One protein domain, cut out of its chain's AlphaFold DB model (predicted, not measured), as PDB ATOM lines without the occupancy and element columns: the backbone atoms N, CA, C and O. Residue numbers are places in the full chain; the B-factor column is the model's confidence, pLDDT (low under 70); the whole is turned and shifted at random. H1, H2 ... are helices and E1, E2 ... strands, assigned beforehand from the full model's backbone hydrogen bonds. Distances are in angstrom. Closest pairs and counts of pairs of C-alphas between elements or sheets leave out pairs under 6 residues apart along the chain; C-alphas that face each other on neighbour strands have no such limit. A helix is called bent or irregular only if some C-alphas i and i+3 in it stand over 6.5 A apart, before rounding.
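AT A GLANCE: This is residues 2 to 88 of the 206 residues of the protein "E2F_CC-MB domain-containing protein" of Nothobranchius rachovii (bluefin notho) (UniProt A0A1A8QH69). Picture a bent two-stranded ribbon with a long helix, H1, held away from it: the chain goes out through E1 and E2, turns in a long loop and comes back through E3 and E4, with the short helix H2 near the E1 and E4 end. Residues 2 to 18 of H1 stick out at one end of the longest axis, and residues 61 to 66, the tip of the loop, stick out at the other. The printed part has 87 residues, with two named helices and four named strands in the order H1, H2, E1, E2, E3, E4; the class is mixed, helices and strands. The strands make two sheets of two, E1 - E4 and E2 - E3, each antiparallel. The whole is extended, with a radius of gyration of the C-alphas of 19.2 A, and spans 58 by 34 by 27 A.

IN THESE COORDINATES: Find C-alpha 2 at (28.585, 38.408, 23.202); from there H1 runs through residues 2 to 22, 30.5 A from first to last C-alpha. H2 follows at residues 31 to 37, 10.0 A long. E1, residues 43 to 47, begins at C-alpha 43 (4.019, 39.069, 57.073) and is 13.0 A long. Next come E2, residues 53 to 55, and E3, residues 72 to 74, each 6.6 A long. E4, residues 81 to 85, is 13.0 A long and ends at C-alpha 85 (2.983, 35.003, 59.805).

HOW THE PARTS SIT: Look first at E1 and E4, antiparallel at 161 degrees between their directions, where the C-alphas of Val 45 and Val 83 face each other at 5.0 A. Within hydrogen-bond range there are N 45 and O 83, 2.8 A, and N 83 and O 45, 2.9 A. H2 and E1 are near each other, with 5 pairs of C-alphas within 10 A. The closest C-alphas of H2 and E4 are those of Asp 31 and Ile 85, 7.1 A apart. Then turn to E2 and E3, a hairpin, antiparallel at 166 degrees, with N 55 and O 72 at 2.9 A. E1 and E2 are apart, and so are E3 and E4. H1 is apart from H2 and from the four strands. In H1 and H2 every O i to N i+4 pair is within hydrogen-bond range.

THE WHOLE: The C-alphas farthest apart are those of Val 4 and Cys 64, 58.7 A. The printed part has no cut. The link from E2 to E3, residues 56 to 71, is long; those from H2 to E1 and from E1 to E2 are tight. The mean pLDDT of the printed part is 92.1, and no printed residue is under 70.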
ATOM      1  N   GLU A   2      29.983  38.698  22.830       93.75
ATOM      2  CA  GLU A   2      28.585  38.408  23.202       93.75
ATOM      3  C   GLU A   2      28.267  36.904  23.283       93.75
ATOM      4  O   GLU A   2      27.778  36.440  24.306       93.75
ATOM      5  N   SER A   3      28.701  36.114  22.295       93.19
ATOM      6  CA  SER A   3      28.473  34.659  22.265       93.19
ATOM      7  C   SER A   3      28.993  33.895  23.491       93.19
ATOM      8  O   SER A   3      28.438  32.864  23.862       93.19
ATOM      9  N   VAL A   4      30.052  34.392  24.140       95.81
ATOM     10  CA  VAL A   4      30.592  33.779  25.362       95.81
ATOM     11  C   VAL A   4      29.670  34.051  26.550       95.81
ATOM     12  O   VAL A   4      29.443  33.156  27.360       95.81
ATOM     13  N   LEU A   5      29.101  35.257  26.639       97.31
ATOM     14  CA  LEU A   5      28.137  35.610  27.684       97.31
ATOM     15  C   LEU A   5      26.836  34.820  27.520       97.31
ATOM     16  O   LEU A   5      26.299  34.329  28.513       97.31
ATOM     17  N   ASP A   6      26.374  34.627  26.283       96.19
ATOM     18  CA  ASP A   6      25.191  33.810  25.995       96.19
ATOM     19  C   ASP A   6      25.391  32.354  26.417       96.19
ATOM     20  O   ASP A   6      24.525  31.760  27.064       96.19
ATOM     21  N   GLN A   7      26.567  31.789  26.123       96.69
ATOM     22  CA  GLN A   7      26.908  30.434  26.548       96.69
ATOM     23  C   GLN A   7      26.966  30.318  28.077       96.69
ATOM     24  O   GLN A   7      26.450  29.354  28.647       96.69
ATOM     25  N   GLN A   8      27.556  31.305  28.756       96.12
ATOM     26  CA  GLN A   8      27.596  31.338  30.220       96.12
ATOM     27  C   GLN A   8      26.197  31.454  30.831       96.12
ATOM     28  O   GLN A   8      25.890  30.744  31.790       96.12
ATOM     29  N   LYS A   9      25.333  32.301  30.264       97.44
ATOM     30  CA  LYS A   9      23.939  32.442  30.690       97.44
ATOM     31  C   LYS A   9      23.195  31.117  30.571       97.44
ATOM     32  O   LYS A   9      22.589  30.685  31.549       97.44
ATOM     33  N   LEU A  10      23.286  30.453  29.418       97.69
ATOM     34  CA  LEU A  10      22.597  29.185  29.179       97.69
ATOM     35  C   LEU A  10      23.050  28.108  30.172       97.69
ATOM     36  O   LEU A  10      22.222  27.389  30.729       97.69
ATOM     37  N   LEU A  11      24.353  28.045  30.457       97.38
ATOM     38  CA  LEU A  11      24.900  27.110  31.438       97.38
ATOM     39  C   LEU A  11      24.353  27.365  32.851       97.38
ATOM     40  O   LEU A  11      23.975  26.427  33.553       97.38
ATOM     41  N   ILE A  12      24.306  28.630  33.274       98.25
ATOM     42  CA  ILE A  12      23.785  29.008  34.593       98.25
ATOM     43  C   ILE A  12      22.283  28.711  34.680       98.25
ATOM     44  O   ILE A  12      21.824  28.165  35.683       98.25
ATOM     45  N   GLU A  13      21.517  29.017  33.632       97.88
ATOM     46  CA  GLU A  13      20.083  28.725  33.573       97.88
ATOM     47  C   GLU A  13      19.799  27.222  33.653       97.88
ATOM     48  O   GLU A  13      18.884  26.808  34.373       97.88
ATOM     49  N   GLU A  14      20.591  26.398  32.962       97.44
ATOM     50  CA  GLU A  14      20.482  24.940  33.035       97.44
ATOM     51  C   GLU A  14      20.813  24.424  34.437       97.44
ATOM     52  O   GLU A  14      20.078  23.608  34.994       97.44
ATOM     53  N   ASN A  15      21.872  24.956  35.050       96.94
ATOM     54  CA  ASN A  15      22.265  24.597  36.408       96.94
ATOM     55  C   ASN A  15      21.153  24.929  37.419       96.94
ATOM     56  O   ASN A  15      20.741  24.063  38.196       96.94
ATOM     57  N   ILE A  16      20.604  26.146  37.368       96.50
ATOM     58  CA  ILE A  16      19.501  26.562  38.246       96.50
ATOM     59  C   ILE A  16      18.277  25.668  38.024       96.50
ATOM     60  O   ILE A  16      17.630  25.248  38.990       96.50
ATOM     61  N   ARG A  17      17.950  25.348  36.765       95.75
ATOM     62  CA  ARG A  17      16.815  24.478  36.434       95.75
ATOM     63  C   ARG A  17      16.999  23.077  37.009       95.75
ATOM     64  O   ARG A  17      16.081  22.587  37.662       95.75
ATOM     65  N   SER A  18      18.171  22.482  36.798       95.50
ATOM     66  CA  SER A  18      18.526  21.150  37.291       95.50
ATOM     67  C   SER A  18      18.485  21.095  38.819       95.50
ATOM     68  O   SER A  18      17.755  20.284  39.393       95.50
ATOM     69  N   THR A  19      19.154  22.039  39.488       95.25
ATOM     70  CA  THR A  19      19.173  22.136  40.955       95.25
ATOM     71  C   THR A  19      17.758  22.260  41.520       95.25
ATOM     72  O   THR A  19      17.381  21.524  42.432       95.25
ATOM     73  N   ARG A  20      16.926  23.132  40.933       93.06
ATOM     74  CA  ARG A  20      15.534  23.302  41.362       93.06
ATOM     75  C   ARG A  20      14.686  22.054  41.125       93.06
ATOM     76  O   ARG A  20      13.786  21.805  41.914       93.06
ATOM     77  N   GLN A  21      14.915  21.298  40.051       92.88
ATOM     78  CA  GLN A  21      14.159  20.077  39.749       92.88
ATOM     79  C   GLN A  21      14.505  18.943  40.724       92.88
ATOM     80  O   GLN A  21      13.596  18.257  41.182       92.88
ATOM     81  N   ASN A  22      15.789  18.784  41.055       93.69
ATOM     82  CA  ASN A  22      16.296  17.653  41.838       93.69
ATOM     83  C   ASN A  22      16.097  17.814  43.351       93.69
ATOM     84  O   ASN A  22      16.049  16.820  44.069       93.69
ATOM     85  N   HIS A  23      15.969  19.050  43.840       93.12
ATOM     86  CA  HIS A  23      15.918  19.348  45.274       93.12
ATOM     87  C   HIS A  23      14.649  20.094  45.692       93.12
ATOM     88  O   HIS A  23      14.679  20.846  46.661       93.12
ATOM     89  N   ARG A  24      13.527  19.914  44.980       89.00
ATOM     90  CA  ARG A  24      12.275  20.655  45.252       89.00
ATOM     91  C   ARG A  24      11.850  20.605  46.716       89.00
ATOM     92  O   ARG A  24      11.505  21.644  47.265       89.00
ATOM     93  N   ASP A  25      11.941  19.436  47.338       92.12
ATOM     94  CA  ASP A  25      11.481  19.218  48.715       92.12
ATOM     95  C   ASP A  25      12.432  19.809  49.770       92.12
ATOM     96  O   ASP A  25      12.074  19.923  50.938       92.12
ATOM     97  N   LEU A  26      13.636  20.219  49.359       93.56
ATOM     98  CA  LEU A  26      14.637  20.858  50.217       93.56
ATOM     99  C   LEU A  26      14.653  22.387  50.060       93.56
ATOM    100  O   LEU A  26      15.382  23.068  50.774       93.56
ATOM    101  N   ILE A  27      13.873  22.940  49.123       94.62
ATOM    102  CA  ILE A  27      13.787  24.385  48.886       94.62
ATOM    103  C   ILE A  27      12.599  24.923  49.682       94.62
ATOM    104  O   ILE A  27      11.496  25.098  49.162       94.62
ATOM    105  N   TYR A  28      12.838  25.185  50.960       94.06
ATOM    106  CA  TYR A  28      11.882  25.839  51.844       94.06
ATOM    107  C   TYR A  28      12.589  26.866  52.727       94.06
ATOM    108  O   TYR A  28      13.812  26.876  52.855       94.06
ATOM    109  N   VAL A  29      11.789  27.746  53.315       94.88
ATOM    110  CA  VAL A  29      12.214  28.707  54.331       94.88
ATOM    111  C   VAL A  29      11.274  28.520  55.512       94.88
ATOM    112  O   VAL A  29      10.068  28.344  55.305       94.88
ATOM    113  N   THR A  30      11.816  28.495  56.726       93.75
ATOM    114  CA  THR A  30      11.004  28.336  57.936       93.75
ATOM    115  C   THR A  30      10.368  29.663  58.339       93.75
ATOM    116  O   THR A  30      10.795  30.739  57.914       93.75
ATOM    117  N   ASP A  31       9.328  29.619  59.166       91.12
ATOM    118  CA  ASP A  31       8.757  30.838  59.733       91.12
ATOM    119  C   ASP A  31       9.743  31.557  60.671       91.12
ATOM    120  O   ASP A  31       9.717  32.787  60.726       91.12
ATOM    121  N   GLU A  32      10.653  30.827  61.329       92.44
ATOM    122  CA  GLU A  32      11.732  31.389  62.152       92.44
ATOM    123  C   GLU A  32      12.698  32.248  61.322       92.44
ATOM    124  O   GLU A  32      12.987  33.393  61.690       92.44
ATOM    125  N   ASP A  33      13.137  31.737  60.167       93.75
ATOM    126  CA  ASP A  33      14.003  32.476  59.239       93.75
ATOM    127  C   ASP A  33      13.327  33.785  58.795       93.75
ATOM    128  O   ASP A  33      13.930  34.864  58.809       93.75
ATOM    129  N   LEU A  34      12.035  33.710  58.451       93.94
ATOM    130  CA  LEU A  34      11.249  34.869  58.020       93.94
ATOM    131  C   LEU A  34      11.052  35.885  59.149       93.94
ATOM    132  O   LEU A  34      11.175  37.090  58.918       93.94
ATOM    133  N   CYS A  35      10.761  35.425  60.366       90.69
ATOM    134  CA  CYS A  35      10.570  36.307  61.517       90.69
ATOM    135  C   CYS A  35      11.872  37.003  61.922       90.69
ATOM    136  O   CYS A  35      11.827  38.160  62.335       90.69
ATOM    137  N   THR A  36      13.015  36.339  61.742       92.38
ATOM    138  CA  THR A  36      14.340  36.909  62.016       92.38
ATOM    139  C   THR A  36      14.719  37.981  60.991       92.38
ATOM    140  O   THR A  36      15.238  39.034  61.358       92.38
ATOM    141  N   CYS A  37      14.440  37.761  59.701       93.31
ATOM    142  CA  CYS A  37      14.697  38.761  58.658       93.31
ATOM    143  C   CYS A  37      13.758  39.977  58.736       93.31
ATOM    144  O   CYS A  37      14.142  41.076  58.330       93.31
ATOM    145  N   PHE A  38      12.530  39.795  59.231       91.19
ATOM    146  CA  PHE A  38      11.500  40.835  59.267       91.19
ATOM    147  C   PHE A  38      10.892  41.020  60.664       91.19
ATOM    148  O   PHE A  38       9.667  40.991  60.834       91.19
ATOM    149  N   SER A  39      11.748  41.268  61.654       87.44
ATOM    150  CA  SER A  39      11.337  41.546  63.032       87.44
ATOM    151  C   SER A  39      10.297  42.672  63.110       87.44
ATOM    152  O   SER A  39      10.344  43.649  62.359       87.44
ATOM    153  N   ASP A  40       9.328  42.512  64.014       87.12
ATOM    154  CA  ASP A  40       8.243  43.462  64.311       87.12
ATOM    155  C   ASP A  40       7.270  43.787  63.166       87.12
ATOM    156  O   ASP A  40       6.398  44.658  63.308       87.12
ATOM    157  N   ARG A  41       7.351  43.065  62.044       89.06
ATOM    158  CA  ARG A  41       6.423  43.194  60.915       89.06
ATOM    159  C   ARG A  41       5.443  42.031  60.882       89.06
ATOM    160  O   ARG A  41       5.781  40.895  61.190       89.06
ATOM    161  N   THR A  42       4.218  42.321  60.456       90.69
ATOM    162  CA  THR A  42       3.243  41.296  60.077       90.69
ATOM    163  C   THR A  42       3.498  40.897  58.631       90.69
ATOM    164  O   THR A  42       3.606  41.768  57.764       90.69
ATOM    165  N   LEU A  43       3.603  39.596  58.370       93.56
ATOM    166  CA  LEU A  43       4.019  39.069  57.073       93.56
ATOM    167  C   LEU A  43       2.877  38.301  56.420       93.56
ATOM    168  O   LEU A  43       2.208  37.497  57.063       93.56
ATOM    169  N   LEU A  44       2.687  38.528  55.124       93.75
ATOM    170  CA  LEU A  44       1.750  37.775  54.304       93.75
ATOM    171  C   LEU A  44       2.545  36.999  53.256       93.75
ATOM    172  O   LEU A  44       3.112  37.592  52.339       93.75
ATOM    173  N   VAL A  45       2.598  35.679  53.399       94.81
ATOM    174  CA  VAL A  45       3.242  34.792  52.430       94.81
ATOM    175  C   VAL A  45       2.196  34.366  51.416       94.81
ATOM    176  O   VAL A  45       1.166  33.808  51.779       94.81
ATOM    177  N   VAL A  46       2.455  34.646  50.140       96.12
ATOM    178  CA  VAL A  46       1.545  34.330  49.037       96.12
ATOM    179  C   VAL A  46       2.218  33.330  48.111       96.12
ATOM    180  O   VAL A  46       3.223  33.634  47.469       96.12
ATOM    181  N   ARG A  47       1.625  32.146  47.995       95.31
ATOM    182  CA  ARG A  47       1.994  31.121  47.025       95.31
ATOM    183  C   ARG A  47       0.941  31.089  45.921       95.31
ATOM    184  O   ARG A  47      -0.234  30.814  46.148       95.31
ATOM    185  N   ALA A  48       1.389  31.377  44.705       96.94
ATOM    186  CA  ALA A  48       0.525  31.576  43.553       96.94
ATOM    187  C   ALA A  48       1.012  30.778  42.332       96.94
ATOM    188  O   ALA A  48       2.224  30.651  42.129       96.94
ATOM    189  N   PRO A  49       0.106  30.278  41.472       97.12
ATOM    190  CA  PRO A  49       0.482  29.699  40.189       97.12
ATOM    191  C   PRO A  49       1.217  30.716  39.296       97.12
ATOM    192  O   PRO A  49       0.896  31.912  39.340       97.12
ATOM    193  N   PRO A  50       2.143  30.270  38.422       94.31
ATOM    194  CA  PRO A  50       2.806  31.158  37.471       94.31
ATOM    195  C   PRO A  50       1.795  31.868  36.565       94.31
ATOM    196  O   PRO A  50       0.853  31.239  36.074       94.31
ATOM    197  N   GLY A  51       2.015  33.161  36.325       95.31
ATOM    198  CA  GLY A  51       1.097  34.014  35.563       95.31
ATOM    199  C   GLY A  51      -0.038  34.630  36.389       95.31
ATOM    200  O   GLY A  51      -0.967  35.185  35.812       95.31
ATOM    201  N   THR A  52       0.007  34.535  37.723       97.62
ATOM    202  CA  THR A  52      -0.891  35.303  38.602       97.62
ATOM    203  C   THR A  52      -0.615  36.800  38.452       97.62
ATOM    204  O   THR A  52       0.535  37.227  38.513       97.62
ATOM    205  N   HIS A  53      -1.675  37.585  38.265       97.38
ATOM    206  CA  HIS A  53      -1.609  39.037  38.159       97.38
ATOM    207  C   HIS A  53      -1.609  39.675  39.547       97.38
ATOM    208  O   HIS A  53      -2.420  39.289  40.394       97.38
ATOM    209  N   LEU A  54      -0.726  40.649  39.761       96.62
ATOM    210  CA  LEU A  54      -0.635  41.441  40.982       96.62
ATOM    211  C   LEU A  54      -0.773  42.918  40.612       96.62
ATOM    212  O   LEU A  54       0.069  43.438  39.885       96.62
ATOM    213  N   ASP A  55      -1.796  43.579  41.153       96.19
ATOM    214  CA  ASP A  55      -2.010  45.021  41.004       96.19
ATOM    215  C   ASP A  55      -1.916  45.738  42.345       96.19
ATOM    216  O   ASP A  55      -2.511  45.321  43.341       96.19
ATOM    217  N   VAL A  56      -1.233  46.880  42.345       95.38
ATOM    218  CA  VAL A  56      -1.175  47.799  43.484       95.38
ATOM    219  C   VAL A  56      -1.693  49.159  43.019       95.38
ATOM    220  O   VAL A  56      -0.970  49.888  42.337       95.38
ATOM    221  N   PRO A  57      -2.946  49.526  43.337       92.00
ATOM    222  CA  PRO A  57      -3.471  50.836  42.995       92.00
ATOM    223  C   PRO A  57      -2.735  51.930  43.760       92.00
ATOM    224  O   PRO A  57      -2.433  51.787  44.946       92.00
ATOM    225  N   ILE A  58      -2.529  53.066  43.097       90.19
ATOM    226  CA  ILE A  58      -1.983  54.259  43.740       90.19
ATOM    227  C   ILE A  58      -3.005  54.757  44.780       90.19
ATOM    228  O   ILE A  58      -4.160  55.023  44.418       90.19
ATOM    229  N   PRO A  59      -2.619  54.898  46.063       89.38
ATOM    230  CA  PRO A  59      -3.506  55.426  47.091       89.38
ATOM    231  C   PRO A  59      -3.980  56.834  46.725       89.38
ATOM    232  O   PRO A  59      -3.179  57.713  46.408       89.38
ATOM    233  N   LYS A  60      -5.291  57.073  46.792       84.06
ATOM    234  CA  LYS A  60      -5.847  58.413  46.576       84.06
ATOM    235  C   LYS A  60      -5.630  59.257  47.832       84.06
ATOM    236  O   LYS A  60      -6.091  58.880  48.908       84.06
ATOM    237  N   ALA A  61      -4.968  60.403  47.689       78.06
ATOM    238  CA  ALA A  61      -4.876  61.402  48.746       78.06
ATOM    239  C   ALA A  61      -6.223  62.131  48.856       78.06
ATOM    240  O   ALA A  61      -6.550  62.982  48.031       78.06
ATOM    241  N   VAL A  62      -7.030  61.756  49.847       80.94
ATOM    242  CA  VAL A  62      -8.286  62.445  50.163       80.94
ATOM    243  C   VAL A  62      -8.057  63.267  51.435       80.94
ATOM    244  O   VAL A  62      -7.628  62.682  52.438       80.94
ATOM    245  N   PRO A  63      -8.319  64.590  51.424       78.75
ATOM    246  CA  PRO A  63      -8.191  65.433  52.610       78.75
ATOM    247  C   PRO A  63      -8.951  64.833  53.800       78.75
ATOM    248  O   PRO A  63     -10.063  64.334  53.636       78.75
ATOM    249  N   CYS A  64      -8.341  64.862  54.986       75.88
ATOM    250  CA  CYS A  64      -8.890  64.310  56.233       75.88
ATOM    251  C   CYS A  64      -9.098  62.782  56.283       75.88
ATOM    252  O   CYS A  64      -9.768  62.302  57.197       75.88
ATOM    253  N   SER A  65      -8.506  61.993  55.377       74.44
ATOM    254  CA  SER A  65      -8.508  60.529  55.515       74.44
ATOM    255  C   SER A  65      -7.111  59.918  55.353       74.44
ATOM    256  O   SER A  65      -6.332  60.382  54.518       74.44
ATOM    257  N   PRO A  66      -6.770  58.876  56.135       81.00
ATOM    258  CA  PRO A  66      -5.509  58.167  55.967       81.00
ATOM    259  C   PRO A  66      -5.479  57.426  54.625       81.00
ATOM    260  O   PRO A  66      -6.492  56.875  54.185       81.00
ATOM    261  N   ALA A  67      -4.299  57.377  54.001       84.19
ATOM    262  CA  ALA A  67      -4.082  56.649  52.756       84.19
ATOM    263  C   ALA A  67      -4.484  55.172  52.911       84.19
ATOM    264  O   ALA A  67      -4.051  54.487  53.838       84.19
ATOM    265  N   SER A  68      -5.322  54.683  51.997       83.62
ATOM    266  CA  SER A  68      -5.711  53.274  51.940       83.62
ATOM    267  C   SER A  68      -4.858  52.557  50.904       83.62
ATOM    268  O   SER A  68      -4.936  52.874  49.719       83.62
ATOM    269  N   TYR A  69      -4.091  51.568  51.350       89.56
ATOM    270  CA  TYR A  69      -3.293  50.704  50.486       89.56
ATOM    271  C   TYR A  69      -4.066  49.425  50.177       89.56
ATOM    272  O   TYR A  69      -4.779  48.899  51.032       89.56
ATOM    273  N   GLN A  70      -3.951  48.949  48.942       90.38
ATOM    274  CA  GLN A  70      -4.622  47.743  48.471       90.38
ATOM    275  C   GLN A  70      -3.666  46.946  47.591       90.38
ATOM    276  O   GLN A  70      -2.832  47.519  46.895       90.38
ATOM    277  N   ILE A  71      -3.807  45.626  47.628       94.19
ATOM    278  CA  ILE A  71      -3.117  44.699  46.737       94.19
ATOM    279  C   ILE A  71      -4.198  43.789  46.167       94.19
ATOM    280  O   ILE A  71      -4.954  43.182  46.928       94.19
ATOM    281  N   TYR A  72      -4.287  43.710  44.845       94.19
ATOM    282  CA  TYR A  72      -5.179  42.791  44.153       94.19
ATOM    283  C   TYR A  72      -4.366  41.656  43.557       94.19
ATOM    284  O   TYR A  72      -3.374  41.882  42.870       94.19
ATOM    285  N   LEU A  73      -4.809  40.429  43.810       95.69
ATOM    286  CA  LEU A  73      -4.224  39.224  43.242       95.69
ATOM    287  C   LEU A  73      -5.289  38.505  42.423       95.69
ATOM    288  O   LEU A  73      -6.374  38.213  42.930       95.69
ATOM    289  N   LYS A  74      -4.980  38.204  41.162       95.62
ATOM    290  CA  LYS A  74      -5.881  37.480  40.261       95.62
ATOM    291  C   LYS A  74      -5.148  36.317  39.614       95.62
ATOM    292  O   LYS A  74      -4.265  36.512  38.781       95.62
ATOM    293  N   SER A  75      -5.551  35.100  39.966       96.69
ATOM    294  CA  SER A  75      -5.075  33.890  39.300       96.69
ATOM    295  C   SER A  75      -6.142  33.321  38.377       96.69
ATOM    296  O   SER A  75      -7.321  33.286  38.717       96.69
ATOM    297  N   ILE A  76      -5.707  32.865  37.206       95.25
ATOM    298  CA  ILE A  76      -6.540  32.159  36.220       95.25
ATOM    299  C   ILE A  76      -6.183  30.669  36.115       95.25
ATOM    300  O   ILE A  76      -6.885  29.915  35.450       95.25
ATOM    301  N   ARG A  77      -5.079  30.240  36.743       94.50
ATOM    302  CA  ARG A  77      -4.492  28.895  36.588       94.50
ATOM    303  C   ARG A  77      -4.536  28.056  37.867       94.50
ATOM    304  O   ARG A  77      -3.925  26.993  37.908       94.50
ATOM    305  N   GLY A  78      -5.222  28.524  38.906       94.81
ATOM    306  CA  GLY A  78      -5.389  27.781  40.151       94.81
ATOM    307  C   GLY A  78      -5.660  28.674  41.362       94.81
ATOM    308  O   GLY A  78      -5.709  29.898  41.227       94.81
ATOM    309  N   PRO A  79      -5.848  28.065  42.542       96.19
ATOM    310  CA  PRO A  79      -6.044  28.793  43.789       96.19
ATOM    311  C   PRO A  79      -4.762  29.502  44.244       96.19
ATOM    312  O   PRO A  79      -3.650  29.135  43.860       96.19
ATOM    313  N   LEU A  80      -4.944  30.511  45.092       96.19
ATOM    314  CA  LEU A  80      -3.875  31.201  45.804       96.19
ATOM    315  C   LEU A  80      -3.824  30.680  47.237       96.19
ATOM    316  O   LEU A  80      -4.861  30.586  47.892       96.19
ATOM    317  N   ASP A  81      -2.629  30.361  47.709       95.00
ATOM    318  CA  ASP A  81      -2.371  29.939  49.079       95.00
ATOM    319  C   ASP A  81      -1.731  31.111  49.830       95.00
ATOM    320  O   ASP A  81      -0.731  31.674  49.378       95.00
ATOM    321  N   VAL A  82      -2.366  31.551  50.915       93.94
ATOM    322  CA  VAL A  82      -2.000  32.776  51.630       93.94
ATOM    323  C   VAL A  82      -1.881  32.478  53.114       93.94
ATOM    324  O   VAL A  82      -2.857  32.103  53.762       93.94
ATOM    325  N   VAL A  83      -0.688  32.702  53.659       92.69
ATOM    326  CA  VAL A  83      -0.359  32.430  55.059       92.69
ATOM    327  C   VAL A  83       0.021  33.732  55.756       92.69
ATOM    328  O   VAL A  83       0.862  34.490  55.275       92.69
ATOM    329  N   LEU A  84      -0.608  33.997  56.900       92.06
ATOM    330  CA  LEU A  84      -0.270  35.116  57.775       92.06
ATOM    331  C   LEU A  84       0.744  34.647  58.820       92.06
ATOM    332  O   LEU A  84       0.431  33.776  59.631       92.06
ATOM    333  N   ILE A  85       1.924  35.257  58.826       91.25
ATOM    334  CA  ILE A  85       2.983  35.003  59.805       91.25
ATOM    335  C   ILE A  85       3.125  36.234  60.703       91.25
ATOM    336  O   ILE A  85       2.866  37.369  60.290       91.25
ATOM    337  N   ASN A  86       3.532  36.003  61.950       84.69
ATOM    338  CA  ASN A  86       3.730  37.050  62.950       84.69
ATOM    339  C   ASN A  86       2.437  37.846  63.218       84.69
ATOM    340  O   ASN A  86       2.370  39.083  63.176       84.69
ATOM    341  N   LYS A  87       1.355  37.089  63.441       72.94
ATOM    342  CA  LYS A  87       0.057  37.629  63.832       72.94
ATOM    343  C   LYS A  87       0.200  38.268  65.212       72.94
ATOM    344  O   LYS A  87       0.341  37.564  66.207       72.94
ATOM    345  N   ARG A  88       0.108  39.597  65.288       70.81
ATOM    346  CA  ARG A  88      -0.010  40.281  66.581       70.81
ATOM    347  C   ARG A  88      -1.269  39.771  67.285       70.81
ATOM    348  O   ARG A  88      -2.347  39.769  66.692       70.81
TER     349      ARG A  88